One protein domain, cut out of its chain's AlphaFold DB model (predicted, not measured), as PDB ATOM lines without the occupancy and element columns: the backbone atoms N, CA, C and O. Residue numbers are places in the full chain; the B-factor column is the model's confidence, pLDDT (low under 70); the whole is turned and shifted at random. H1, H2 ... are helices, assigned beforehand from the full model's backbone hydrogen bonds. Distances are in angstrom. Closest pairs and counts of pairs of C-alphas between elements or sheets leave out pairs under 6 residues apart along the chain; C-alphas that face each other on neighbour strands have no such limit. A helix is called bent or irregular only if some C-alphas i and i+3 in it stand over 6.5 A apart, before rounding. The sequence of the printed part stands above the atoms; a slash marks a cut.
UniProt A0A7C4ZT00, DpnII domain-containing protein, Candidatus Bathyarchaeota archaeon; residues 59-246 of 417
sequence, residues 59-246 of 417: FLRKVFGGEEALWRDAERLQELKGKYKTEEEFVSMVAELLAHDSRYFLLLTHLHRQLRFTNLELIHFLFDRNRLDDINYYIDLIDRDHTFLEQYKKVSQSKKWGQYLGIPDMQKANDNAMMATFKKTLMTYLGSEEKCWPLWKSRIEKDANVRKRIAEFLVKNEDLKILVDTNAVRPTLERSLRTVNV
ATOM      1  N   PHE A  59     -21.734 -28.877 -21.940       90.06
ATOM      2  CA  PHE A  59     -20.680 -29.414 -22.792       90.06
ATOM      3  C   PHE A  59     -20.167 -28.387 -23.816       90.06
ATOM      4  O   PHE A  59     -18.961 -28.140 -23.865       90.06
ATOM      5  N   LEU A  60     -21.050 -27.735 -24.583       90.69
ATOM      6  CA  LEU A  60     -20.643 -26.705 -25.545       90.69
ATOM      7  C   LEU A  60     -19.972 -25.519 -24.845       90.69
ATOM      8  O   LEU A  60     -18.901 -25.088 -25.270       90.69
ATOM      9  N   ARG A  61     -20.520 -25.045 -23.717       92.75
ATOM     10  CA  ARG A  61     -19.892 -23.974 -22.920       92.75
ATOM     11  C   ARG A  61     -18.472 -24.350 -22.508       92.75
ATOM     12  O   ARG A  61     -17.564 -23.535 -22.637       92.75
ATOM     13  N   LYS A  62     -18.264 -25.590 -22.061       95.06
ATOM     14  CA  LYS A  62     -16.944 -26.102 -21.680       95.06
ATOM     15  C   LYS A  62     -15.974 -26.161 -22.865       95.06
ATOM     16  O   LYS A  62     -14.832 -25.744 -22.713       95.06
ATOM     17  N   VAL A  63     -16.403 -26.666 -24.025       94.94
ATOM     18  CA  VAL A  63     -15.527 -26.823 -25.205       94.94
ATOM     19  C   VAL A  63     -15.167 -25.481 -25.845       94.94
ATOM     20  O   VAL A  63     -14.026 -25.286 -26.271       94.94
ATOM     21  N   PHE A  64     -16.113 -24.545 -25.898       95.56
ATOM     22  CA  PHE A  64     -15.879 -23.225 -26.481       95.56
ATOM     23  C   PHE A  64     -15.236 -22.235 -25.499       95.56
ATOM     24  O   PHE A  64     -14.643 -21.254 -25.938       95.56
ATOM     25  N   GLY A  65     -15.270 -22.509 -24.191       95.62
ATOM     26  CA  GLY A  65     -14.777 -21.586 -23.161       95.62
ATOM     27  C   GLY A  65     -15.783 -20.485 -22.815       95.62
ATOM     28  O   GLY A  65     -15.395 -19.387 -22.429       95.62
ATOM     29  N   GLY A  66     -17.076 -20.772 -22.974       94.00
ATOM     30  CA  GLY A  66     -18.183 -19.852 -22.739       94.00
ATOM     31  C   GLY A  66     -19.075 -19.664 -23.964       94.00
ATOM     32  O   GLY A  66     -18.730 -20.032 -25.084       94.00
ATOM     33  N   GLU A  67     -20.246 -19.081 -23.727       93.62
ATOM     34  CA  GLU A  67     -21.251 -18.814 -24.759       93.62
ATOM     35  C   GLU A  67     -20.793 -17.734 -25.753       93.62
ATOM     36  O   GLU A  67     -20.903 -17.925 -26.958       93.62
ATOM     37  N   GLU A  68     -20.152 -16.665 -25.273       95.19
ATOM     38  CA  GLU A  68     -19.573 -15.618 -26.131       95.19
ATOM     39  C   GLU A  68     -18.553 -16.167 -27.137       95.19
ATOM     40  O   GLU A  68     -18.476 -15.721 -28.279       95.19
ATOM     41  N   ALA A  69     -17.760 -17.164 -26.736       96.19
ATOM     42  CA  ALA A  69     -16.773 -17.766 -27.622       96.19
ATOM     43  C   ALA A  69     -17.425 -18.583 -28.747       96.19
ATOM     44  O   ALA A  69     -16.967 -18.497 -29.884       96.19
ATOM     45  N   LEU A  70     -18.512 -19.306 -28.448       94.69
ATOM     46  CA  LEU A  70     -19.315 -20.001 -29.457       94.69
ATOM     47  C   LEU A  70     -19.864 -19.013 -30.496       94.69
ATOM     48  O   LEU A  70     -19.765 -19.266 -31.695       94.69
ATOM     49  N   TRP A  71     -20.406 -17.877 -30.047       95.31
ATOM     50  CA  TRP A  71     -20.968 -16.870 -30.950       95.31
ATOM     51  C   TRP A  71     -19.908 -16.190 -31.816       95.31
ATOM     52  O   TRP A  71     -20.139 -16.017 -33.011       95.31
ATOM     53  N   ARG A  72     -18.719 -15.901 -31.273       96.69
ATOM     54  CA  ARG A  72     -17.587 -15.414 -32.083       96.69
ATOM     55  C   ARG A  72     -17.169 -16.409 -33.162       96.69
ATOM     56  O   ARG A  72     -16.856 -16.003 -34.276       96.69
ATOM     57  N   ASP A  73     -17.160 -17.705 -32.855       95.94
ATOM     58  CA  ASP A  73     -16.842 -18.730 -33.852       95.94
ATOM     59  C   ASP A  73     -17.965 -18.840 -34.912       95.94
ATOM     60  O   ASP A  73     -17.680 -18.995 -36.099       95.94
ATOM     61  N   ALA A  74     -19.236 -18.632 -34.543       95.69
ATOM     62  CA  ALA A  74     -20.336 -18.538 -35.514       95.69
ATOM     63  C   ALA A  74     -20.192 -17.321 -36.448       95.69
ATOM     64  O   ALA A  74     -20.449 -17.419 -37.649       95.69
ATOM     65  N   GLU A  75     -19.751 -16.181 -35.915       96.31
ATOM     66  CA  GLU A  75     -19.476 -14.966 -36.690       96.31
ATOM     67  C   GLU A  75     -18.292 -15.157 -37.645       96.31
ATOM     68  O   GLU A  75     -18.381 -14.791 -38.813       96.31
ATOM     69  N   ARG A  76     -17.227 -15.840 -37.221       96.25
ATOM     70  CA  ARG A  76     -16.106 -16.198 -38.109       96.25
ATOM     71  C   ARG A  76     -16.520 -17.103 -39.267       96.25
ATOM     72  O   ARG A  76     -16.042 -16.920 -40.384       96.25
ATOM     73  N   LEU A  77     -17.426 -18.055 -39.033       96.06
ATOM     74  CA  LEU A  77     -18.010 -18.850 -40.117       96.06
ATOM     75  C   LEU A  77     -18.796 -17.956 -41.091       96.06
ATOM     76  O   LEU A  77     -18.691 -18.106 -42.307       96.06
ATOM     77  N   GLN A  78     -19.540 -16.985 -40.560       96.88
ATOM     78  CA  GLN A  78     -20.289 -16.005 -41.346       96.88
ATOM     79  C   GLN A  78     -19.375 -15.096 -42.193       96.88
ATOM     80  O   GLN A  78     -19.748 -14.717 -43.308       96.88
ATOM     81  N   GLU A  79     -18.166 -14.789 -41.719       97.38
ATOM     82  CA  GLU A  79     -17.156 -14.010 -42.449       97.38
ATOM     83  C   GLU A  79     -16.600 -14.713 -43.697       97.38
ATOM     84  O   GLU A  79     -15.849 -14.088 -44.451       97.38
ATOM     85  N   LEU A  80     -16.917 -15.989 -43.946       97.19
ATOM     86  CA  LEU A  80     -16.568 -16.641 -45.214       97.19
ATOM     87  C   LEU A  80     -17.325 -16.043 -46.410       97.19
ATOM     88  O   LEU A  80     -16.891 -16.203 -47.551       97.19
ATOM     89  N   LYS A  81     -18.431 -15.334 -46.162       97.50
ATOM     90  CA  LYS A  81     -19.241 -14.686 -47.195       97.50
ATOM     91  C   LYS A  81     -18.385 -13.815 -48.117       97.50
ATOM     92  O   LYS A  81     -17.680 -12.913 -47.672       97.50
ATOM     93  N   GLY A  82     -18.486 -14.073 -49.420       96.94
ATOM     94  CA  GLY A  82     -17.773 -13.320 -50.456       96.94
ATOM     95  C   GLY A  82     -16.270 -13.609 -50.558       96.94
ATOM     96  O   GLY A  82     -15.605 -12.984 -51.380       96.94
ATOM     97  N   LYS A  83     -15.725 -14.546 -49.766       97.88
ATOM     98  CA  LYS A  83     -14.314 -14.971 -49.843       97.88
ATOM     99  C   LYS A  83     -14.076 -16.156 -50.791       97.88
ATOM    100  O   LYS A  83     -12.928 -16.514 -51.024       97.88
ATOM    101  N   TYR A  84     -15.140 -16.729 -51.347       97.62
ATOM    102  CA  TYR A  84     -15.115 -17.803 -52.342       97.62
ATOM    103  C   TYR A  84     -15.838 -17.366 -53.620       97.62
ATOM    104  O   TYR A  84     -16.752 -16.539 -53.583       97.62
ATOM    105  N   LYS A  85     -15.440 -17.943 -54.753       97.19
ATOM    106  CA  LYS A  85     -16.059 -17.759 -56.073       97.19
ATOM    107  C   LYS A  85     -16.798 -19.009 -56.531       97.19
ATOM    108  O   LYS A  85     -17.819 -18.889 -57.204       97.19
ATOM    109  N   THR A  86     -16.292 -20.188 -56.175       96.94
ATOM    110  CA  THR A  86     -16.907 -21.477 -56.518       96.94
ATOM    111  C   THR A  86     -17.342 -22.245 -55.275       96.94
ATOM    112  O   THR A  86     -16.966 -21.922 -54.147       96.94
ATOM    113  N   GLU A  87     -18.164 -23.271 -55.485       95.56
ATOM    114  CA  GLU A  87     -18.578 -24.181 -54.420       95.56
ATOM    115  C   GLU A  87     -17.391 -24.992 -53.883       95.56
ATOM    116  O   GLU A  87     -17.248 -25.145 -52.673       95.56
ATOM    117  N   GLU A  88     -16.490 -25.445 -54.757       97.25
ATOM    118  CA  GLU A  88     -15.273 -26.165 -54.372       97.25
ATOM    119  C   GLU A  88     -14.339 -25.306 -53.518       97.25
ATOM    120  O   GLU A  88     -13.791 -25.795 -52.532       97.25
ATOM    121  N   GLU A  89     -14.184 -24.020 -53.853       97.81
ATOM    122  CA  GLU A  89     -13.424 -23.086 -53.021       97.81
ATOM    123  C   GLU A  89     -14.059 -22.960 -51.633       97.81
ATOM    124  O   GLU A  89     -13.350 -23.003 -50.628       97.81
ATOM    125  N   PHE A  90     -15.392 -22.881 -51.551       97.69
ATOM    126  CA  PHE A  90     -16.090 -22.820 -50.270       97.69
ATOM    127  C   PHE A  90     -15.920 -24.109 -49.447       97.69
ATOM    128  O   PHE A  90     -15.633 -24.033 -48.252       97.69
ATOM    129  N   VAL A  91     -15.992 -25.285 -50.082       97.44
ATOM    130  CA  VAL A  91     -15.661 -26.578 -49.451       97.44
ATOM    131  C   VAL A  91     -14.243 -26.557 -48.880       97.44
ATOM    132  O   VAL A  91     -14.044 -26.928 -47.722       97.44
ATOM    133  N   SER A  92     -13.254 -26.099 -49.654       98.06
ATOM    134  CA  SER A  92     -11.869 -25.982 -49.186       98.06
ATOM    135  C   SER A  92     -11.746 -25.041 -47.986       98.06
ATOM    136  O   SER A  92     -11.093 -25.397 -47.010       98.06
ATOM    137  N   MET A  93     -12.415 -23.886 -48.001       98.06
ATOM    138  CA  MET A  93     -12.398 -22.953 -46.869       98.06
ATOM    139  C   MET A  93     -13.000 -23.560 -45.595       98.06
ATOM    140  O   MET A  93     -12.440 -23.393 -44.513       98.06
ATOM    141  N   VAL A  94     -14.114 -24.291 -45.704       97.06
ATOM    142  CA  VAL A  94     -14.731 -24.978 -44.555       97.06
ATOM    143  C   VAL A  94     -13.828 -26.105 -44.039       97.06
ATOM    144  O   VAL A  94     -13.674 -26.269 -42.827       97.06
ATOM    145  N   ALA A  95     -13.178 -26.855 -44.933       97.94
ATOM    146  CA  ALA A  95     -12.211 -27.881 -44.547       97.94
ATOM    147  C   ALA A  95     -10.986 -27.288 -43.824       97.94
ATOM    148  O   ALA A  95     -10.513 -27.882 -42.853       97.94
ATOM    149  N   GLU A  96     -10.507 -26.110 -44.241       97.75
ATOM    150  CA  GLU A  96      -9.432 -25.377 -43.559       97.75
ATOM    151  C   GLU A  96      -9.869 -24.826 -42.194       97.75
ATOM    152  O   GLU A  96      -9.106 -24.912 -41.232       97.75
ATOM    153  N   LEU A  97     -11.112 -24.346 -42.048       97.06
ATOM    154  CA  LEU A  97     -11.650 -23.976 -40.730       97.06
ATOM    155  C   LEU A  97     -11.614 -25.160 -39.757       97.06
ATOM    156  O   LEU A  97     -11.161 -25.006 -38.625       97.06
ATOM    157  N   LEU A  98     -12.034 -26.348 -40.207       97.12
ATOM    158  CA  LEU A  98     -11.973 -27.580 -39.411       97.12
ATOM    159  C   LEU A  98     -10.534 -28.015 -39.100       97.12
ATOM    160  O   LEU A  98     -10.303 -28.669 -38.083       97.12
ATOM    161  N   ALA A  99      -9.576 -27.695 -39.976       96.94
ATOM    162  CA  ALA A  99      -8.160 -27.990 -39.771       96.94
ATOM    163  C   ALA A  99      -7.545 -27.070 -38.713       96.94
ATOM    164  O   ALA A  99      -6.771 -27.529 -37.875       96.94
ATOM    165  N   HIS A 100      -7.904 -25.785 -38.746       97.25
ATOM    166  CA  HIS A 100      -7.440 -24.790 -37.787       97.25
ATOM    167  C   HIS A 100      -8.074 -24.983 -36.407       97.25
ATOM    168  O   HIS A 100      -7.393 -24.883 -35.388       97.25
ATOM    169  N   ASP A 101      -9.375 -25.271 -36.378       97.38
ATOM    170  CA  ASP A 101     -10.117 -25.496 -35.149       97.38
ATOM    171  C   ASP A 101     -11.214 -26.546 -35.350       97.38
ATOM    172  O   ASP A 101     -12.294 -26.303 -35.891       97.38
ATOM    173  N   SER A 102     -10.955 -27.742 -34.834       96.88
ATOM    174  CA  SER A 102     -11.888 -28.862 -34.912       96.88
ATOM    175  C   SER A 102     -13.246 -28.551 -34.273       96.88
ATOM    176  O   SER A 102     -14.243 -29.152 -34.675       96.88
ATOM    177  N   ARG A 103     -13.337 -27.595 -33.331       96.56
ATOM    178  CA  ARG A 103     -14.595 -27.212 -32.658       96.56
ATOM    179  C   ARG A 103     -15.658 -26.706 -33.632       96.56
ATOM    180  O   ARG A 103     -16.843 -26.852 -33.329       96.56
ATOM    181  N   TYR A 104     -15.276 -26.213 -34.816       95.81
ATOM    182  CA  TYR A 104     -16.238 -25.893 -35.879       95.81
ATOM    183  C   TYR A 104     -17.118 -27.088 -36.245       95.81
ATOM    184  O   TYR A 104     -18.272 -26.892 -36.596       95.81
ATOM    185  N   PHE A 105     -16.649 -28.326 -36.076       94.75
ATOM    186  CA  PHE A 105     -17.493 -29.502 -36.262       94.75
ATOM    187  C   PHE A 105     -18.706 -29.517 -35.330       94.75
ATOM    188  O   PHE A 105     -19.811 -29.808 -35.780       94.75
ATOM    189  N   LEU A 106     -18.528 -29.170 -34.050       92.06
ATOM    190  CA  LEU A 106     -19.647 -29.066 -33.112       92.06
ATOM    191  C   LEU A 106     -20.573 -27.923 -33.524       92.06
ATOM    192  O   LEU A 106     -21.784 -28.106 -33.568       92.06
ATOM    193  N   LEU A 107     -20.019 -26.769 -33.895       91.75
ATOM    194  CA  LEU A 107     -20.820 -25.635 -34.355       91.75
ATOM    195  C   LEU A 107     -21.681 -26.004 -35.572       91.75
ATOM    196  O   LEU A 107     -22.875 -25.728 -35.585       91.75
ATOM    197  N   LEU A 108     -21.092 -26.681 -36.559       90.44
ATOM    198  CA  LEU A 108     -21.769 -27.132 -37.776       90.44
ATOM    199  C   LEU A 108     -22.807 -28.224 -37.483       90.44
ATOM    200  O   LEU A 108     -23.908 -28.163 -38.024       90.44
ATOM    201  N   THR A 109     -22.500 -29.156 -36.571       85.88
ATOM    202  CA  THR A 109     -23.464 -30.151 -36.055       85.88
ATOM    203  C   THR A 109     -24.715 -29.472 -35.497       85.88
ATOM    204  O   THR A 109     -25.821 -29.941 -35.735       85.88
ATOM    205  N   HIS A 110     -24.549 -28.371 -34.756       84.38
ATOM    206  CA  HIS A 110     -25.666 -27.635 -34.155       84.38
ATOM    207  C   HIS A 110     -26.331 -26.658 -35.128       84.38
ATOM    208  O   HIS A 110     -27.485 -26.304 -34.921       84.38
ATOM    209  N   LEU A 111     -25.654 -26.227 -36.192       83.75
ATOM    210  CA  LEU A 111     -26.242 -25.382 -37.234       83.75
ATOM    211  C   LEU A 111     -27.204 -26.178 -38.135       83.75
ATOM    212  O   LEU A 111     -28.210 -25.643 -38.603       83.75
ATOM    213  N   HIS A 112     -26.910 -27.457 -38.354       70.81
ATOM    214  CA  HIS A 112     -27.666 -28.347 -39.225       70.81
ATOM    215  C   HIS A 112     -28.991 -28.835 -38.575       70.81
ATOM    216  O   HIS A 112     -29.052 -29.231 -37.414       70.81
ATOM    217  N   ARG A 113     -30.092 -28.732 -39.340       58.88
ATOM    218  CA  ARG A 113     -31.434 -29.347 -39.154       58.88
ATOM    219  C   ARG A 113     -32.125 -29.323 -37.777       58.88
ATOM    220  O   ARG A 113     -33.048 -30.105 -37.575       58.88
ATOM    221  N   GLN A 114     -31.786 -28.422 -36.849       53.47
ATOM    222  CA  GLN A 114     -32.323 -28.468 -35.465       53.47
ATOM    223  C   GLN A 114     -32.025 -29.810 -34.757       53.47
ATOM    224  O   GLN A 114     -32.650 -30.149 -33.753       53.47
ATOM    225  N   LEU A 115     -31.096 -30.598 -35.308       50.78
ATOM    226  CA  LEU A 115     -30.811 -31.973 -34.934       50.78
ATOM    227  C   LEU A 115     -29.319 -32.217 -35.144       50.78
ATOM    228  O   LEU A 115     -28.767 -31.867 -36.180       50.78
ATOM    229  N   ARG A 116     -28.681 -32.864 -34.167       65.38
ATOM    230  CA  ARG A 116     -27.317 -33.375 -34.327       65.38
ATOM    231  C   ARG A 116     -27.235 -34.279 -35.559       65.38
ATOM    232  O   ARG A 116     -28.214 -34.964 -35.868       65.38
ATOM    233  N   PHE A 117     -26.058 -34.327 -36.186       74.44
ATOM    234  CA  PHE A 117     -25.748 -35.336 -37.194       74.44
ATOM    235  C   PHE A 117     -26.158 -36.715 -36.694       74.44
ATOM    236  O   PHE A 117     -25.901 -37.105 -35.552       74.44
ATOM    237  N   THR A 118     -26.807 -37.451 -37.573       74.81
ATOM    238  CA  THR A 118     -27.182 -38.832 -37.343       74.81
ATOM    239  C   THR A 118     -25.937 -39.690 -37.145       74.81
ATOM    240  O   THR A 118     -24.850 -39.382 -37.636       74.81
ATOM    241  N   ASN A 119     -26.090 -40.830 -36.473       77.06
ATOM    242  CA  ASN A 119     -24.991 -41.785 -36.332       77.06
ATOM    243  C   ASN A 119     -24.429 -42.241 -37.690       77.06
ATOM    244  O   ASN A 119     -23.234 -42.506 -37.802       77.06
ATOM    245  N   LEU A 120     -25.274 -42.287 -38.722       77.62
ATOM    246  CA  LEU A 120     -24.865 -42.619 -40.080       77.62
ATOM    247  C   LEU A 120     -23.977 -41.535 -40.699       77.62
ATOM    248  O   LEU A 120     -22.900 -41.833 -41.213       77.62
ATOM    249  N   GLU A 121     -24.408 -40.278 -40.621       83.06
ATOM    250  CA  GLU A 121     -23.620 -39.133 -41.084       83.06
ATOM    251  C   GLU A 121     -22.278 -39.071 -40.354       83.06
ATOM    252  O   GLU A 121     -21.237 -38.970 -40.999       83.06
ATOM    253  N   LEU A 122     -22.272 -39.263 -39.029       87.50
ATOM    254  CA  LEU A 122     -21.040 -39.339 -38.240       87.50
ATOM    255  C   LEU A 122     -20.091 -40.433 -38.745       87.50
ATOM    256  O   LEU A 122     -18.895 -40.176 -38.896       87.50
ATOM    257  N   ILE A 123     -20.595 -41.635 -39.042       88.25
ATOM    258  CA  ILE A 123     -19.770 -42.703 -39.622       88.25
ATOM    259  C   ILE A 123     -19.204 -42.268 -40.975       88.25
ATOM    260  O   ILE A 123     -18.001 -42.403 -41.192       88.25
ATOM    261  N   HIS A 124     -20.029 -41.710 -41.861       87.94
ATOM    262  CA  HIS A 124     -19.607 -41.279 -43.199       87.94
ATOM    263  C   HIS A 124     -18.594 -40.128 -43.181       87.94
ATOM    264  O   HIS A 124     -17.753 -40.009 -44.075       87.94
ATOM    265  N   PHE A 125     -18.644 -39.275 -42.166       91.75
ATOM    266  CA  PHE A 125     -17.657 -38.221 -41.977       91.75
ATOM    267  C   PHE A 125     -16.330 -38.808 -41.511       91.75
ATOM    268  O   PHE A 125     -15.285 -38.627 -42.149       91.75
ATOM    269  N   LEU A 126     -16.374 -39.552 -40.408       94.50
ATOM    270  CA  LEU A 126     -15.190 -40.004 -39.684       94.50
ATOM    271  C   LEU A 126     -14.466 -41.158 -40.387       94.50
ATOM    272  O   LEU A 126     -13.255 -41.329 -40.191       94.50
ATOM    273  N   PHE A 127     -15.173 -41.911 -41.230       95.62
ATOM    274  CA  PHE A 127     -14.671 -43.093 -41.918       95.62
ATOM    275  C   PHE A 127     -15.069 -43.091 -43.396       95.62
ATOM    276  O   PHE A 127     -16.075 -42.512 -43.792       95.62
ATOM    277  N   ASP A 128     -14.256 -43.735 -44.230       93.25
ATOM    278  CA  ASP A 128     -14.581 -43.927 -45.638       93.25
ATOM    279  C   ASP A 128     -15.702 -44.962 -45.785       93.25
ATOM    280  O   ASP A 128     -15.483 -46.162 -45.615       93.25
ATOM    281  N   ARG A 129     -16.905 -44.475 -46.113       88.62
ATOM    282  CA  ARG A 129     -18.114 -45.285 -46.295       88.62
ATOM    283  C   ARG A 129     -17.895 -46.479 -47.222       88.62
ATOM    284  O   ARG A 129     -18.391 -47.564 -46.937       88.62
ATOM    285  N   ASN A 130     -17.162 -46.286 -48.314       90.88
ATOM    286  CA  ASN A 130     -17.009 -47.309 -49.351       90.88
ATOM    287  C   ASN A 130     -16.022 -48.409 -48.944       90.88
ATOM    288  O   ASN A 130     -15.873 -49.399 -49.653       90.88
ATOM    289  N   ARG A 131     -15.341 -48.232 -47.808       94.44
ATOM    290  CA  ARG A 131     -14.315 -49.139 -47.294       94.44
ATOM    291  C   ARG A 131     -14.673 -49.718 -45.925       94.44
ATOM    292  O   ARG A 131     -13.838 -50.357 -45.295       94.44
ATOM    293  N   LEU A 132     -15.909 -49.529 -45.451       91.62
ATOM    294  CA  LEU A 132     -16.343 -50.029 -44.139       91.62
ATOM    295  C   LEU A 132     -16.393 -51.563 -44.049       91.62
ATOM    296  O   LEU A 132     -16.379 -52.096 -42.939       91.62
ATOM    297  N   ASP A 133     -16.401 -52.250 -45.191       91.62
ATOM    298  CA  ASP A 133     -16.324 -53.710 -45.309       91.62
ATOM    299  C   ASP A 133     -14.938 -54.205 -45.782       91.62
ATOM    300  O   ASP A 133     -14.766 -55.390 -46.053       91.62
ATOM    301  N   ASP A 134     -13.928 -53.327 -45.844       94.88
ATOM    302  CA  ASP A 134     -12.544 -53.656 -46.220       94.88
ATOM    303  C   ASP A 134     -11.659 -53.787 -44.967       94.88
ATOM    304  O   ASP A 134     -11.412 -52.814 -44.256       94.88
ATOM    305  N   ILE A 135     -11.141 -54.987 -44.682       94.69
ATOM    306  CA  ILE A 135     -10.240 -55.217 -43.536       94.69
ATOM    307  C   ILE A 135      -8.955 -54.388 -43.661       94.69
ATOM    308  O   ILE A 135      -8.485 -53.832 -42.666       94.69
ATOM    309  N   ASN A 136      -8.405 -54.258 -44.872       95.75
ATOM    310  CA  ASN A 136      -7.140 -53.556 -45.093       95.75
ATOM    311  C   ASN A 136      -7.267 -52.060 -44.806       95.75
ATOM    312  O   ASN A 136      -6.318 -51.442 -44.331       95.75
ATOM    313  N   TYR A 137      -8.451 -51.482 -45.029       96.25
ATOM    314  CA  TYR A 137      -8.752 -50.112 -44.620       96.25
ATOM    315  C   TYR A 137      -8.575 -49.911 -43.114       96.25
ATOM    316  O   TYR A 137      -7.981 -48.920 -42.692       96.25
ATOM    317  N   TYR A 138      -9.048 -50.849 -42.295       96.19
ATOM    318  CA  TYR A 138      -8.913 -50.729 -40.847       96.19
ATOM    319  C   TYR A 138      -7.510 -51.045 -40.333       96.19
ATOM    320  O   TYR A 138      -7.106 -50.471 -39.324       96.19
ATOM    321  N   ILE A 139      -6.776 -51.936 -41.006       95.19
ATOM    322  CA  ILE A 139      -5.362 -52.186 -40.703       95.19
ATOM    323  C   ILE A 139      -4.552 -50.905 -40.951       95.19
ATOM    324  O   ILE A 139      -3.898 -50.422 -40.031       95.19
ATOM    325  N   ASP A 140      -4.707 -50.279 -42.123       95.69
ATOM    326  CA  ASP A 140      -4.096 -48.973 -42.427       95.69
ATOM    327  C   ASP A 140      -4.508 -47.904 -41.401       95.69
ATOM    328  O   ASP A 140      -3.691 -47.108 -40.929       95.69
ATOM    329  N   LEU A 141      -5.781 -47.910 -40.992       95.12
ATOM    330  CA  LEU A 141      -6.275 -46.984 -39.981       95.12
ATOM    331  C   LEU A 141      -5.624 -47.208 -38.608       95.12
ATOM    332  O   LEU A 141      -5.311 -46.233 -37.928       95.12
ATOM    333  N   ILE A 142      -5.406 -48.459 -38.200       95.19
ATOM    334  CA  ILE A 142      -4.676 -48.804 -36.973       95.19
ATOM    335  C   ILE A 142      -3.247 -48.261 -37.012       95.19
ATOM    336  O   ILE A 142      -2.784 -47.716 -36.006       95.19
ATOM    337  N   ASP A 143      -2.573 -48.396 -38.151       94.38
ATOM    338  CA  ASP A 143      -1.167 -48.020 -38.294       94.38
ATOM    339  C   ASP A 143      -0.982 -46.499 -38.247       94.38
ATOM    340  O   ASP A 143      -0.019 -45.999 -37.660       94.38
ATOM    341  N   ARG A 144      -1.933 -45.744 -38.811       94.75
ATOM    342  CA  ARG A 144      -1.846 -44.278 -38.917       94.75
ATOM    343  C   ARG A 144      -2.569 -43.504 -37.809       94.75
ATOM    344  O   ARG A 144      -2.270 -42.332 -37.588       94.75
ATOM    345  N   ASP A 145      -3.536 -44.114 -37.118       95.19
ATOM    346  CA  ASP A 145      -4.375 -43.447 -36.118       95.19
ATOM    347  C   ASP A 145      -4.299 -44.128 -34.745       95.19
ATOM    348  O   ASP A 145      -5.069 -45.029 -34.402       95.19
ATOM    349  N   HIS A 146      -3.406 -43.608 -33.897       96.00
ATOM    350  CA  HIS A 146      -3.231 -44.091 -32.524       96.00
ATOM    351  C   HIS A 146      -4.530 -44.069 -31.699       96.00
ATOM    352  O   HIS A 146      -4.745 -44.938 -30.855       96.00
ATOM    353  N   THR A 147      -5.422 -43.098 -31.931       96.69
ATOM    354  CA  THR A 147      -6.692 -43.025 -31.196       96.69
ATOM    355  C   THR A 147      -7.606 -44.171 -31.607       96.69
ATOM    356  O   THR A 147      -8.219 -44.800 -30.742       96.69
ATOM    357  N   PHE A 148      -7.666 -44.491 -32.901       96.38
ATOM    358  CA  PHE A 148      -8.388 -45.666 -33.380       96.38
ATOM    359  C   PHE A 148      -7.776 -46.966 -32.844       96.38
ATOM    360  O   PHE A 148      -8.509 -47.795 -32.304       96.38
ATOM    361  N   LEU A 149      -6.445 -47.105 -32.879       95.75
ATOM    362  CA  LEU A 149      -5.730 -48.253 -32.313       95.75
ATOM    363  C   LEU A 149      -6.034 -48.461 -30.822       95.75
ATOM    364  O   LEU A 149      -6.260 -49.589 -30.385       95.75
ATOM    365  N   GLU A 150      -6.075 -47.397 -30.021       96.50
ATOM    366  CA  GLU A 150      -6.458 -47.496 -28.610       96.50
ATOM    367  C   GLU A 150      -7.889 -48.008 -28.426       96.50
ATOM    368  O   GLU A 150      -8.129 -48.857 -27.563       96.50
ATOM    369  N   GLN A 151      -8.849 -47.511 -29.217       96.50
ATOM    370  CA  GLN A 151     -10.227 -48.003 -29.147       96.50
ATOM    371  C   GLN A 151     -10.315 -49.458 -29.607       96.50
ATOM    372  O   GLN A 151     -11.007 -50.257 -28.974       96.50
ATOM    373  N   TYR A 152      -9.569 -49.833 -30.647       94.94
ATOM    374  CA  TYR A 152      -9.470 -51.215 -31.094       94.94
ATOM    375  C   TYR A 152      -8.925 -52.123 -29.992       94.94
ATOM    376  O   TYR A 152      -9.580 -53.100 -29.642       94.94
ATOM    377  N   LYS A 153      -7.797 -51.762 -29.361       94.12
ATOM    378  CA  LYS A 153      -7.220 -52.502 -28.224       94.12
ATOM    379  C   LYS A 153      -8.210 -52.633 -27.067       94.12
ATOM    380  O   LYS A 153      -8.378 -53.723 -26.528       94.12
ATOM    381  N   LYS A 154      -8.915 -51.555 -26.709       94.25
ATOM    382  CA  LYS A 154      -9.949 -51.579 -25.658       94.25
ATOM    383  C   LYS A 154     -11.076 -52.564 -25.987       94.25
ATOM    384  O   LYS A 154     -11.540 -53.281 -25.099       94.25
ATOM    385  N   VAL A 155     -11.525 -52.601 -27.242       93.06
ATOM    386  CA  VAL A 155     -12.577 -53.524 -27.692       93.06
ATOM    387  C   VAL A 155     -12.063 -54.963 -27.749       93.06
ATOM    388  O   VAL A 155     -12.711 -55.849 -27.192       93.06
ATOM    389  N   SER A 156     -10.901 -55.209 -28.354       91.69
ATOM    390  CA  SER A 156     -10.335 -56.553 -28.526       91.69
ATOM    391  C   SER A 156      -9.938 -57.207 -27.199       91.69
ATOM    392  O   SER A 156     -10.122 -58.409 -27.025       91.69
ATOM    393  N   GLN A 157      -9.480 -56.416 -26.226       91.62
ATOM    394  CA  GLN A 157      -9.138 -56.873 -24.872       91.62
ATOM    395  C   GLN A 157     -10.346 -56.937 -23.927       91.62
ATOM    396  O   GLN A 157     -10.224 -57.368 -22.776       91.62
ATOM    397  N   SER A 158     -11.531 -56.510 -24.373       91.38
ATOM    398  CA  SER A 158     -12.734 -56.571 -23.551       91.38
ATOM    399  C   SER A 158     -13.075 -58.021 -23.224       91.38
ATOM    400  O   SER A 158     -13.405 -58.799 -24.116       91.38
ATOM    401  N   LYS A 159     -13.094 -58.375 -21.930       89.00
ATOM    402  CA  LYS A 159     -13.495 -59.718 -21.471       89.00
ATOM    403  C   LYS A 159     -14.856 -60.130 -22.034       89.00
ATOM    404  O   LYS A 159     -15.020 -61.260 -22.478       89.00
ATOM    405  N   LYS A 160     -15.817 -59.194 -22.055       86.75
ATOM    406  CA  LYS A 160     -17.161 -59.440 -22.590       86.75
ATOM    407  C   LYS A 160     -17.104 -59.749 -24.084       86.75
ATOM    408  O   LYS A 160     -17.749 -60.691 -24.506       86.75
ATOM    409  N   TRP A 161     -16.362 -58.979 -24.877       89.25
ATOM    410  CA  TRP A 161     -16.277 -59.184 -26.329       89.25
ATOM    411  C   TRP A 161     -15.467 -60.438 -26.690       89.25
ATOM    412  O   TRP A 161     -15.948 -61.301 -27.423       89.25
ATOM    413  N   GLY A 162     -14.282 -60.587 -26.090       86.31
ATOM    414  CA  GLY A 162     -13.372 -61.708 -26.319       86.31
ATOM    415  C   GLY A 162     -13.948 -63.063 -25.904       86.31
ATOM    416  O   GLY A 162     -13.675 -64.057 -26.571       86.31
ATOM    417  N   GLN A 163     -14.807 -63.122 -24.875       86.44
ATOM    418  CA  GLN A 163     -15.519 -64.356 -24.509       86.44
ATOM    419  C   GLN A 163     -16.406 -64.880 -25.650       86.44
ATOM    420  O   GLN A 163     -16.609 -66.087 -25.763       86.44
ATOM    421  N   TYR A 164     -16.951 -63.989 -26.482       83.00
ATOM    422  CA  TYR A 164     -17.908 -64.363 -27.518       83.00
ATOM    423  C   TYR A 164     -17.260 -64.609 -28.877       83.00
ATOM    424  O   TYR A 164     -17.606 -65.589 -29.529       83.00
ATOM    425  N   LEU A 165     -16.321 -63.760 -29.300       82.25
ATOM    426  CA  LEU A 165     -15.679 -63.891 -30.613       82.25
ATOM    427  C   LEU A 165     -14.325 -64.610 -30.570       82.25
ATOM    428  O   LEU A 165     -13.777 -64.939 -31.618       82.25
ATOM    429  N   GLY A 166     -13.807 -64.937 -29.382       75.75
ATOM    430  CA  GLY A 166     -12.415 -65.353 -29.205       75.75
ATOM    431  C   GLY A 166     -11.483 -64.141 -29.203       75.75
ATOM    432  O   GLY A 166     -11.812 -63.098 -29.760       75.75
ATOM    433  N   ILE A 167     -10.341 -64.256 -28.526       68.69
ATOM    434  CA  ILE A 167      -9.370 -63.160 -28.399       68.69
ATOM    435  C   ILE A 167      -8.879 -62.782 -29.808       68.69
ATOM    436  O   ILE A 167      -8.244 -63.624 -30.446       68.69
ATOM    437  N   PRO A 168      -9.142 -61.560 -30.310       64.06
ATOM    438  CA  PRO A 168      -8.671 -61.137 -31.617       64.06
ATOM    439  C   PRO A 168      -7.226 -60.655 -31.471       64.06
ATOM    440  O   PRO A 168      -6.946 -59.463 -31.360       64.06
ATOM    441  N   ASP A 169      -6.298 -61.604 -31.404       75.12
ATOM    442  CA  ASP A 169      -4.917 -61.336 -31.797       75.12
ATOM    443  C   ASP A 169      -4.926 -61.121 -33.315       75.12
ATOM    444  O   ASP A 169      -5.327 -62.026 -34.046       75.12
ATOM    445  N   MET A 170      -4.533 -59.936 -33.796       77.00
ATOM    446  CA  MET A 170      -4.562 -59.615 -35.233       77.00
ATOM    447  C   MET A 170      -3.755 -60.610 -36.074       77.00
ATOM    448  O   MET A 170      -4.068 -60.804 -37.239       77.00
ATOM    449  N   GLN A 171      -2.751 -61.273 -35.492       77.94
ATOM    450  CA  GLN A 171      -1.935 -62.256 -36.207       77.94
ATOM    451  C   GLN A 171      -2.583 -63.645 -36.296       77.94
ATOM    452  O   GLN A 171      -2.108 -64.494 -37.045       77.94
ATOM    453  N   LYS A 172      -3.624 -63.916 -35.499       78.62
ATOM    454  CA  LYS A 172      -4.226 -65.257 -35.353       78.62
ATOM    455  C   LYS A 172      -5.736 -65.277 -35.570       78.62
ATOM    456  O   LYS A 172      -6.334 -66.352 -35.586       78.62
ATOM    457  N   ALA A 173      -6.364 -64.112 -35.650       81.12
ATOM    458  CA  ALA A 173      -7.790 -63.980 -35.872       81.12
ATOM    459  C   ALA A 173      -8.131 -64.274 -37.335       81.12
ATOM    460  O   ALA A 173      -7.365 -63.955 -38.236       81.12
ATOM    461  N   ASN A 174      -9.304 -64.868 -37.559       88.81
ATOM    462  CA  ASN A 174      -9.872 -64.917 -38.897       88.81
ATOM    463  C   ASN A 174     -10.470 -63.550 -39.272       88.81
ATOM    464  O   ASN A 174     -10.807 -62.734 -38.402       88.81
ATOM    465  N   ASP A 175     -10.653 -63.347 -40.571       91.75
ATOM    466  CA  ASP A 175     -11.157 -62.110 -41.164       91.75
ATOM    467  C   ASP A 175     -12.495 -61.657 -40.562       91.75
ATOM    468  O   ASP A 175     -12.673 -60.483 -40.237       91.75
ATOM    469  N   ASN A 176     -13.416 -62.591 -40.302       92.19
ATOM    470  CA  ASN A 176     -14.716 -62.274 -39.707       92.19
ATOM    471  C   ASN A 176     -14.582 -61.737 -38.274       92.19
ATOM    472  O   ASN A 176     -15.221 -60.751 -37.911       92.19
ATOM    473  N   ALA A 177     -13.741 -62.351 -37.441       92.25
ATOM    474  CA  ALA A 177     -13.501 -61.891 -36.076       92.25
ATOM    475  C   ALA A 177     -12.832 -60.509 -36.054       92.25
ATOM    476  O   ALA A 177     -13.184 -59.668 -35.216       92.25
ATOM    477  N   MET A 178     -11.902 -60.263 -36.983       93.31
ATOM    478  CA  MET A 178     -11.269 -58.956 -37.157       93.31
ATOM    479  C   MET A 178     -12.290 -57.906 -37.591       93.31
ATOM    480  O   MET A 178     -12.462 -56.912 -36.887       93.31
ATOM    481  N   MET A 179     -13.035 -58.154 -38.671       94.94
ATOM    482  CA  MET A 179     -14.054 -57.236 -39.185       94.94
ATOM    483  C   MET A 179     -15.134 -56.930 -38.142       94.94
ATOM    484  O   MET A 179     -15.463 -55.770 -37.900       94.94
ATOM    485  N   ALA A 180     -15.638 -57.950 -37.443       93.44
ATOM    486  CA  ALA A 180     -16.582 -57.768 -36.346       93.44
ATOM    487  C   ALA A 180     -16.016 -56.853 -35.248       93.44
ATOM    488  O   ALA A 180     -16.723 -55.989 -34.722       93.44
ATOM    489  N   THR A 181     -14.737 -57.027 -34.899       94.25
ATOM    490  CA  THR A 181     -14.054 -56.203 -33.894       94.25
ATOM    491  C   THR A 181     -13.861 -54.773 -34.395       94.25
ATOM    492  O   THR A 181     -14.157 -53.846 -33.648       94.25
ATOM    493  N   PHE A 182     -13.479 -54.570 -35.659       95.31
ATOM    494  CA  PHE A 182     -13.379 -53.244 -36.270       95.31
ATOM    495  C   PHE A 182     -14.713 -52.504 -36.287       95.31
ATOM    496  O   PHE A 182     -14.795 -51.373 -35.806       95.31
ATOM    497  N   LYS A 183     -15.790 -53.159 -36.728       93.25
ATOM    498  CA  LYS A 183     -17.138 -52.580 -36.688       93.25
ATOM    499  C   LYS A 183     -17.581 -52.280 -35.257       93.25
ATOM    500  O   LYS A 183     -18.159 -51.229 -34.992       93.25
ATOM    501  N   LYS A 184     -17.229 -53.131 -34.288       92.56
ATOM    502  CA  LYS A 184     -17.466 -52.839 -32.866       92.56
ATOM    503  C   LYS A 184     -16.657 -51.633 -32.373       92.56
ATOM    504  O   LYS A 184     -17.160 -50.884 -31.534       92.56
ATOM    505  N   THR A 185     -15.443 -51.429 -32.878       94.62
ATOM    506  CA  THR A 185     -14.619 -50.243 -32.606       94.62
ATOM    507  C   THR A 185     -15.226 -48.983 -33.210       94.62
ATOM    508  O   THR A 185     -15.273 -47.969 -32.524       94.62
ATOM    509  N   LEU A 186     -15.793 -49.031 -34.418       93.38
ATOM    510  CA  LEU A 186     -16.548 -47.897 -34.972       93.38
ATOM    511  C   LEU A 186     -17.660 -47.435 -34.024       93.38
ATOM    512  O   LEU A 186     -17.819 -46.242 -33.784       93.38
ATOM    513  N   MET A 187     -18.361 -48.374 -33.388       89.88
ATOM    514  CA  MET A 187     -19.423 -48.063 -32.424       89.88
ATOM    515  C   MET A 187     -18.957 -47.301 -31.184       89.88
ATOM    516  O   MET A 187     -19.791 -46.731 -30.487       89.88
ATOM    517  N   THR A 188     -17.655 -47.241 -30.885       92.38
ATOM    518  CA  THR A 188     -17.166 -46.388 -29.791       92.38
ATOM    519  C   THR A 188     -17.186 -44.905 -30.152       92.38
ATOM    520  O   THR A 188     -17.169 -44.068 -29.252       92.38
ATOM    521  N   TYR A 189     -17.233 -44.585 -31.447       92.56
ATOM    522  CA  TYR A 189     -17.370 -43.225 -31.965       92.56
ATOM    523  C   TYR A 189     -18.825 -42.748 -31.983       92.56
ATOM    524  O   TYR A 189     -19.066 -41.611 -32.360       92.56
ATOM    525  N   LEU A 190     -19.784 -43.578 -31.568       86.44
ATOM    526  CA  LEU A 190     -21.192 -43.204 -31.492       86.44
ATOM    527  C   LEU A 190     -21.649 -43.030 -30.040       86.44
ATOM    528  O   LEU A 190     -21.248 -43.788 -29.145       86.44
ATOM    529  N   GLY A 191     -22.527 -42.057 -29.812       81.69
ATOM    530  CA  GLY A 191     -23.072 -41.720 -28.502       81.69
ATOM    531  C   GLY A 191     -23.015 -40.224 -28.211       81.69
ATOM    532  O   GLY A 191     -22.809 -39.404 -29.098       81.69
ATOM    533  N   SER A 192     -23.186 -39.864 -26.936       82.81
ATOM    534  CA  SER A 192     -23.240 -38.456 -26.538       82.81
ATOM    535  C   SER A 192     -21.981 -37.687 -26.945       82.81
ATOM    536  O   SER A 192     -20.861 -38.177 -26.786       82.81
ATOM    537  N   GLU A 193     -22.178 -36.442 -27.392       85.50
ATOM    538  CA  GLU A 193     -21.090 -35.549 -27.810       85.50
ATOM    539  C   GLU A 193     -19.982 -35.476 -26.761       85.50
ATOM    540  O   GLU A 193     -18.817 -35.645 -27.088       85.50
ATOM    541  N   GLU A 194     -20.330 -35.321 -25.481       87.56
ATOM    542  CA  GLU A 194     -19.344 -35.236 -24.401       87.56
ATOM    543  C   GLU A 194     -18.400 -36.442 -24.353       87.56
ATOM    544  O   GLU A 194     -17.194 -36.293 -24.143       87.56
ATOM    545  N   LYS A 195     -18.939 -37.642 -24.577       90.44
ATOM    546  CA  LYS A 195     -18.170 -38.881 -24.531       90.44
ATOM    547  C   LYS A 195     -17.331 -39.069 -25.794       90.44
ATOM    548  O   LYS A 195     -16.194 -39.532 -25.707       90.44
ATOM    549  N   CYS A 196     -17.902 -38.772 -26.958       92.81
ATOM    550  CA  CYS A 196     -17.314 -39.117 -28.250       92.81
ATOM    551  C   CYS A 196     -16.474 -37.986 -28.857       92.81
ATOM    552  O   CYS A 196     -15.613 -38.256 -29.692       92.81
ATOM    553  N   TRP A 197     -16.630 -36.748 -28.382       94.69
ATOM    554  CA  TRP A 197     -15.903 -35.582 -28.875       94.69
ATOM    555  C   TRP A 197     -14.382 -35.752 -28.914       94.69
ATOM    556  O   TRP A 197     -13.805 -35.432 -29.950       94.69
ATOM    557  N   PRO A 198     -13.698 -36.311 -27.892       96.38
ATOM    558  CA  PRO A 198     -12.254 -36.537 -27.983       96.38
ATOM    559  C   PRO A 198     -11.852 -37.431 -29.165       96.38
ATOM    560  O   PRO A 198     -10.789 -37.247 -29.756       96.38
ATOM    561  N   LEU A 199     -12.711 -38.387 -29.528       96.75
ATOM    562  CA  LEU A 199     -12.484 -39.300 -30.643       96.75
ATOM    563  C   LEU A 199     -12.742 -38.601 -31.982       96.75
ATOM    564  O   LEU A 199     -11.908 -38.684 -32.883       96.75
ATOM    565  N   TRP A 200     -13.857 -37.875 -32.098       96.25
ATOM    566  CA  TRP A 200     -14.196 -37.097 -33.296       96.25
ATOM    567  C   TRP A 200     -13.135 -36.043 -33.587       96.25
ATOM    568  O   TRP A 200     -12.602 -35.996 -34.692       96.25
ATOM    569  N   LYS A 201     -12.769 -35.269 -32.562       96.75
ATOM    570  CA  LYS A 201     -11.708 -34.263 -32.602       96.75
ATOM    571  C   LYS A 201     -10.409 -34.844 -33.155       96.75
ATOM    572  O   LYS A 201      -9.870 -34.313 -34.118       96.75
ATOM    573  N   SER A 202      -9.959 -35.979 -32.611       96.44
ATOM    574  CA  SER A 202      -8.732 -36.648 -33.066       96.44
ATOM    575  C   SER A 202      -8.779 -37.019 -34.556       96.44
ATOM    576  O   SER A 202      -7.814 -36.771 -35.278       96.44
ATOM    577  N   ARG A 203      -9.911 -37.553 -35.044       96.44
ATOM    578  CA  ARG A 203     -10.102 -37.884 -36.471       96.44
ATOM    579  C   ARG A 203     -10.081 -36.638 -37.353       96.44
ATOM    580  O   ARG A 203      -9.399 -36.630 -38.373       96.44
ATOM    581  N   ILE A 204     -10.809 -35.597 -36.951       96.75
ATOM    582  CA  ILE A 204     -10.919 -34.332 -37.688       96.75
ATOM    583  C   ILE A 204      -9.553 -33.656 -37.807       96.75
ATOM    584  O   ILE A 204      -9.218 -33.163 -38.877       96.75
ATOM    585  N   GLU A 205      -8.737 -33.662 -36.753       95.38
ATOM    586  CA  GLU A 205      -7.419 -33.014 -36.752       95.38
ATOM    587  C   GLU A 205      -6.399 -33.775 -37.609       95.38
ATOM    588  O   GLU A 205      -5.629 -33.168 -38.356       95.38
ATOM    589  N   LYS A 206      -6.421 -35.110 -37.566       93.69
ATOM    590  CA  LYS A 206      -5.395 -35.947 -38.209       93.69
ATOM    591  C   LYS A 206      -5.686 -36.304 -39.662       93.69
ATOM    592  O   LYS A 206      -4.751 -36.592 -40.402       93.69
ATOM    593  N   ASP A 207      -6.949 -36.310 -40.085       95.50
ATOM    594  CA  ASP A 207      -7.346 -36.845 -41.389       95.50
ATOM    595  C   ASP A 207      -7.977 -35.759 -42.278       95.50
ATOM    596  O   ASP A 207      -9.124 -35.347 -42.096       95.50
ATOM    597  N   ALA A 208      -7.224 -35.300 -43.282       96.69
ATOM    598  CA  ALA A 208      -7.697 -34.291 -44.230       96.69
ATOM    599  C   ALA A 208      -8.926 -34.756 -45.029       96.69
ATOM    600  O   ALA A 208      -9.787 -33.939 -45.358       96.69
ATOM    601  N   ASN A 209      -9.060 -36.063 -45.287       96.31
ATOM    602  CA  ASN A 209     -10.226 -36.596 -45.987       96.31
ATOM    603  C   ASN A 209     -11.480 -36.538 -45.110       96.31
ATOM    604  O   ASN A 209     -12.566 -36.315 -45.635       96.31
ATOM    605  N   VAL A 210     -11.346 -36.686 -43.785       96.56
ATOM    606  CA  VAL A 210     -12.467 -36.488 -42.845       96.56
ATOM    607  C   VAL A 210     -12.975 -35.050 -42.934       96.56
ATOM    608  O   VAL A 210     -14.168 -34.840 -43.142       96.56
ATOM    609  N   ARG A 211     -12.077 -34.059 -42.862       97.38
ATOM    610  CA  ARG A 211     -12.453 -32.636 -42.981       97.38
ATOM    611  C   ARG A 211     -13.114 -32.326 -44.317       97.38
ATOM    612  O   ARG A 211     -14.145 -31.661 -44.343       97.38
ATOM    613  N   LYS A 212     -12.552 -32.854 -45.408       96.94
ATOM    614  CA  LYS A 212     -13.104 -32.685 -46.752       96.94
ATOM    615  C   LYS A 212     -14.509 -33.281 -46.869       96.94
ATOM    616  O   LYS A 212     -15.398 -32.573 -47.318       96.94
ATOM    617  N   ARG A 213     -14.739 -34.517 -46.406       95.00
ATOM    618  CA  ARG A 213     -16.073 -35.150 -46.441       95.00
ATOM    619  C   ARG A 213     -17.114 -34.375 -45.633       95.00
ATOM    620  O   ARG A 213     -18.234 -34.206 -46.102       95.00
ATOM    621  N   ILE A 214     -16.744 -33.886 -44.444       94.31
ATOM    622  CA  ILE A 214     -17.620 -33.039 -43.616       94.31
ATOM    623  C   ILE A 214     -17.987 -31.758 -44.375       94.31
ATOM    624  O   ILE A 214     -19.163 -31.416 -44.474       94.31
ATOM    625  N   ALA A 215     -16.988 -31.063 -44.926       95.00
ATOM    626  CA  ALA A 215     -17.193 -29.824 -45.666       95.00
ATOM    627  C   ALA A 215     -18.042 -30.037 -46.929       95.00
ATOM    628  O   ALA A 215     -18.981 -29.284 -47.165       95.00
ATOM    629  N   GLU A 216     -17.758 -31.081 -47.712       94.12
ATOM    630  CA  GLU A 216     -18.527 -31.434 -48.908       94.12
ATOM    631  C   GLU A 216     -19.990 -31.698 -48.572       94.12
ATOM    632  O   GLU A 216     -20.862 -31.126 -49.218       94.12
ATOM    633  N   PHE A 217     -20.266 -32.505 -47.545       90.50
ATOM    634  CA  PHE A 217     -21.637 -32.777 -47.125       90.50
ATOM    635  C   PHE A 217     -22.368 -31.491 -46.729       90.50
ATOM    636  O   PHE A 217     -23.457 -31.216 -47.221       90.50
ATOM    637  N   LEU A 218     -21.749 -30.664 -45.889       88.56
ATOM    638  CA  LEU A 218     -22.380 -29.444 -45.392       88.56
ATOM    639  C   LEU A 218     -22.659 -28.414 -46.490       88.56
ATOM    640  O   LEU A 218     -23.693 -27.749 -46.473       88.56
ATOM    641  N   VAL A 219     -21.737 -28.269 -47.440       89.75
ATOM    642  CA  VAL A 219     -21.874 -27.305 -48.534       89.75
ATOM    643  C   VAL A 219     -22.864 -27.793 -49.586       89.75
ATOM    644  O   VAL A 219     -23.689 -27.000 -50.034       89.75
ATOM    645  N   LYS A 220     -22.788 -29.072 -49.971       86.50
ATOM    646  CA  LYS A 220     -23.541 -29.619 -51.109       86.50
ATOM    647  C   LYS A 220     -24.931 -30.108 -50.740       86.50
ATOM    648  O   LYS A 220     -25.831 -30.054 -51.573       86.50
ATOM    649  N   ASN A 221     -25.103 -30.602 -49.516       80.00
ATOM    650  CA  ASN A 221     -26.336 -31.271 -49.111       80.00
ATOM    651  C   ASN A 221     -27.145 -30.457 -48.097       80.00
ATOM    652  O   ASN A 221     -28.329 -30.733 -47.943       80.00
ATOM    653  N   GLU A 222     -26.538 -29.480 -47.411       74.88
ATOM    654  CA  GLU A 222     -27.133 -28.864 -46.212       74.88
ATOM    655  C   GLU A 222     -27.151 -27.337 -46.217       74.88
ATOM    656  O   GLU A 222     -27.155 -26.701 -45.161       74.88
ATOM    657  N   ASP A 223     -27.173 -26.740 -47.410       84.62
ATOM    658  CA  ASP A 223     -27.409 -25.311 -47.619       84.62
ATOM    659  C   ASP A 223     -26.478 -24.379 -46.817       84.62
ATOM    660  O   ASP A 223     -26.760 -23.184 -46.686       84.62
ATOM    661  N   LEU A 224     -25.331 -24.863 -46.314       91.25
ATOM    662  CA  LEU A 224     -24.395 -24.045 -45.529       91.25
ATOM    663  C   LEU A 224     -23.981 -22.797 -46.315       91.25
ATOM    664  O   LEU A 224     -23.868 -21.704 -45.757       91.25
ATOM    665  N   LYS A 225     -23.814 -22.954 -47.631       93.00
ATOM    666  CA  LYS A 225     -23.518 -21.854 -48.548       93.00
ATOM    667  C   LYS A 225     -24.626 -20.805 -48.539       93.00
ATOM    668  O   LYS A 225     -24.337 -19.618 -48.440       93.00
ATOM    669  N   ILE A 226     -25.888 -21.231 -48.587       92.00
ATOM    670  CA  ILE A 226     -27.047 -20.333 -48.532       92.00
ATOM    671  C   ILE A 226     -27.076 -19.606 -47.187       92.00
ATOM    672  O   ILE A 226     -27.274 -18.390 -47.159       92.00
ATOM    673  N   LEU A 227     -26.827 -20.307 -46.076       93.38
ATOM    674  CA  LEU A 227     -26.792 -19.696 -44.743       93.38
ATOM    675  C   LEU A 227     -25.715 -18.611 -44.638       93.38
ATOM    676  O   LEU A 227     -25.986 -17.522 -44.129       93.38
ATOM    677  N   VAL A 228     -24.514 -18.879 -45.154       95.75
ATOM    678  CA  VAL A 228     -23.425 -17.898 -45.188       95.75
ATOM    679  C   VAL A 228     -23.768 -16.740 -46.134       95.75
ATOM    680  O   VAL A 228     -23.711 -15.584 -45.718       95.75
ATOM    681  N   ASP A 229     -24.218 -17.001 -47.360       95.88
ATOM    682  CA  ASP A 229     -24.544 -15.953 -48.341       95.88
ATOM    683  C   ASP A 229     -25.666 -15.013 -47.858       95.88
ATOM    684  O   ASP A 229     -25.635 -13.804 -48.116       95.88
ATOM    685  N   THR A 230     -26.630 -15.533 -47.094       95.81
ATOM    686  CA  THR A 230     -27.807 -14.788 -46.611       95.81
ATOM    687  C   THR A 230     -27.640 -14.160 -45.224       95.81
ATOM    688  O   THR A 230     -28.585 -13.568 -44.711       95.81
ATOM    689  N   ASN A 231     -26.440 -14.209 -44.630       96.00
ATOM    690  CA  ASN A 231     -26.183 -13.747 -43.256       96.00
ATOM    691  C   ASN A 231     -27.046 -14.453 -42.188       96.00
ATOM    692  O   ASN A 231     -27.462 -13.843 -41.201       96.00
ATOM    693  N   ALA A 232     -27.348 -15.735 -42.396       94.50
ATOM    694  CA  ALA A 232     -28.293 -16.495 -41.587       94.50
ATOM    695  C   ALA A 232     -27.638 -17.495 -40.619       94.50
ATOM    696  O   ALA A 232     -28.366 -18.192 -39.912       94.50
ATOM    697  N   VAL A 233     -26.301 -17.573 -40.531       93.69
ATOM    698  CA  VAL A 233     -25.600 -18.541 -39.657       93.69
ATOM    699  C   VAL A 233     -26.036 -18.401 -38.193       93.69
ATOM    700  O   VAL A 233     -26.575 -19.339 -37.609       93.69
ATOM    701  N   ARG A 234     -25.867 -17.211 -37.604       93.62
ATOM    702  CA  ARG A 234     -26.227 -16.941 -36.203       93.62
ATOM    703  C   ARG A 234     -27.719 -17.149 -35.895       93.62
ATOM    704  O   ARG A 234     -28.004 -17.937 -34.997       93.62
ATOM    705  N   PRO A 235     -28.682 -16.523 -36.607       91.25
ATOM    706  CA  PRO A 235     -30.101 -16.707 -36.289       91.25
ATOM    707  C   PRO A 235     -30.574 -18.155 -36.487       91.25
ATOM    708  O   PRO A 235     -31.500 -18.596 -35.805       91.25
ATOM    709  N   THR A 236     -29.940 -18.913 -37.389       88.69
ATOM    710  CA  THR A 236     -30.230 -20.343 -37.571       88.69
ATOM    711  C   THR A 236     -29.702 -21.163 -36.399       88.69
ATOM    712  O   THR A 236     -30.456 -21.972 -35.865       88.69
ATOM    713  N   LEU A 237     -28.473 -20.904 -35.940       88.94
ATOM    714  CA  LEU A 237     -27.887 -21.561 -34.767       88.94
ATOM    715  C   LEU A 237     -28.653 -21.233 -33.471       88.94
ATOM    716  O   LEU A 237     -28.921 -22.107 -32.654       88.94
ATOM    717  N   GLU A 238     -29.074 -19.981 -33.282       88.56
ATOM    718  CA  GLU A 238     -29.928 -19.595 -32.149       88.56
ATOM    719  C   GLU A 238     -31.264 -20.345 -32.164       88.56
ATOM    720  O   GLU A 238     -31.765 -20.755 -31.115       88.56
ATOM    721  N   ARG A 239     -31.849 -20.538 -33.352       84.00
ATOM    722  CA  ARG A 239     -33.091 -21.296 -33.517       84.00
ATOM    723  C   ARG A 239     -32.867 -22.786 -33.270       84.00
ATOM    724  O   ARG A 239     -33.664 -23.392 -32.558       84.00
ATOM    725  N   SER A 240     -31.824 -23.387 -33.834       80.50
ATOM    726  CA  SER A 240     -31.558 -24.824 -33.697       80.50
ATOM    727  C   SER A 240     -31.296 -25.224 -32.248       80.50
ATOM    728  O   SER A 240     -31.844 -26.221 -31.795       80.50
ATOM    729  N   LEU A 241     -30.590 -24.387 -31.482       80.31
ATOM    730  CA  LEU A 241     -30.376 -24.584 -30.046       80.31
ATOM    731  C   LEU A 241     -31.662 -24.440 -29.204       80.31
ATOM    732  O   LEU A 241     -31.667 -24.810 -28.035       80.31
ATOM    733  N   ARG A 242     -32.755 -23.891 -29.759       74.38
ATOM    734  CA  ARG A 242     -34.037 -23.673 -29.055       74.38
ATOM    735  C   ARG A 242     -35.157 -24.627 -29.467       74.38
ATOM    736  O   ARG A 242     -36.104 -24.796 -28.703       74.38
ATOM    737  N   THR A 243     -35.116 -25.191 -30.674       59.62
ATOM    738  CA  THR A 243     -36.267 -25.899 -31.260       59.62
ATOM    739  C   THR A 243     -36.092 -27.412 -31.183       59.62
ATOM    740  O   THR A 243     -35.012 -27.924 -31.448       59.62
ATOM    741  N   VAL A 244     -37.171 -28.133 -30.868       55.88
ATOM    742  CA  VAL A 244     -37.229 -29.602 -30.888       55.88
ATOM    743  C   VAL A 244     -38.134 -30.021 -32.031       55.88
ATOM    744  O   VAL A 244     -39.301 -29.633 -32.045       55.88
ATOM    745  N   ASN A 245     -37.659 -30.863 -32.946       49.16
ATOM    746  CA  ASN A 245     -38.591 -31.620 -33.773       49.16
ATOM    747  C   ASN A 245     -38.094 -33.051 -34.016       49.16
ATOM    748  O   ASN A 245     -37.133 -33.278 -34.741       49.16
ATOM    749  N   VAL A 246     -38.739 -34.026 -33.363       52.72
ATOM    750  CA  VAL A 246     -38.303 -35.440 -33.294       52.72
ATOM    751  C   VAL A 246     -39.237 -36.374 -34.084       52.72
ATOM    752  O   VAL A 246     -39.070 -37.596 -34.062       52.72
TER     753      VAL A 246
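AT A GLANCE: This is residues 59 to 246 of the 417 residues of the protein "DpnII domain-containing protein" of Candidatus Bathyarchaeota archaeon (UniProt A0A7C4ZT00). Two helical lobes stand end to end along one long axis: a larger lobe of H1 to H4 and H11 to H13, and a smaller one of H6 to H9. H5 and H10 sit between them in the middle, where the chain passes out to the smaller lobe and comes back. The 188 printed residues have thirteen named helices, H1 to H13 in order along the chain, and no named strand; the class is all helix, with mostly crossed helix packing. The whole is compact, with a radius of gyration of the C-alphas of 18.4 A, yet elongated in outline, spanning 56 by 32 by 29 A.

HOW THE PARTS SIT: H1, residues 59 to 64, touches H2, residues 67 to 78, only at the corner; the closest C-alphas, Phe 64 and Leu 70, are 5.6 A apart. H4, residues 104 to 111, touches H2 about perpendicular at 90 degrees, closest at C-alphas Ala 74 and Leu 107, 7.2 A. H13, residues 233 to 240, touches H4, closest at C-alphas Leu 111 and Leu 237, 4.8 A. H3, residues 87 to 100, touches H11, residues 208 to 221, at a steep tilt of 46 degrees, opposite ways, closest at C-alphas Ala 95 and Arg 211, 5.0 A. H5, residues 119 to 126, touches H11, closest at C-alphas Phe 125 and Ile 214, 5.4 A. The hub is H10, residues 193 to 206, which is irregular, with C-alphas 195 and 198 7.2 A apart. H9, residues 175 to 189, touches H10 with residues 188 to 189 alone, closest at C-alphas Tyr 189 and Cys 196, 5.5 A. H6, residues 135 to 144, touches H9, closest at C-alphas Ile 135 and Met 179, 6.1 A. H7, residues 146 to 156, touches H9 at a steep tilt of 63 degrees, opposite ways, closest at C-alphas Tyr 152 and Thr 185, 5.5 A. H8, residues 159 to 165, and H12, residues 224 to 229, touch no helix. Each O i to N i+4 pair is within hydrogen-bond range in H1 to H7 and H11 to H13; the count is 2 of 3 in H8, 9 of 11 in H9 and 8 of 10 in H10.

IN THESE COORDINATES: H1 begins at C-alpha 59, (-20.680, -29.414, -22.792). From first to last C-alpha H2 measures 16.9 A, H3 20.0 A, H9 21.9 A, H10 18.8 A and H11 19.5 A. H13 ends at C-alpha 240, (-31.558, -24.824, -33.697).

THE WHOLE: The two C-alphas farthest apart, Gly 82 and Gln 163, are 57.3 A apart. The printed part has no cut, and no link is long. Mean pLDDT of the printed part is 90.1; residues 113 to 116, 167 to 168 and 243 to 246 are under 70.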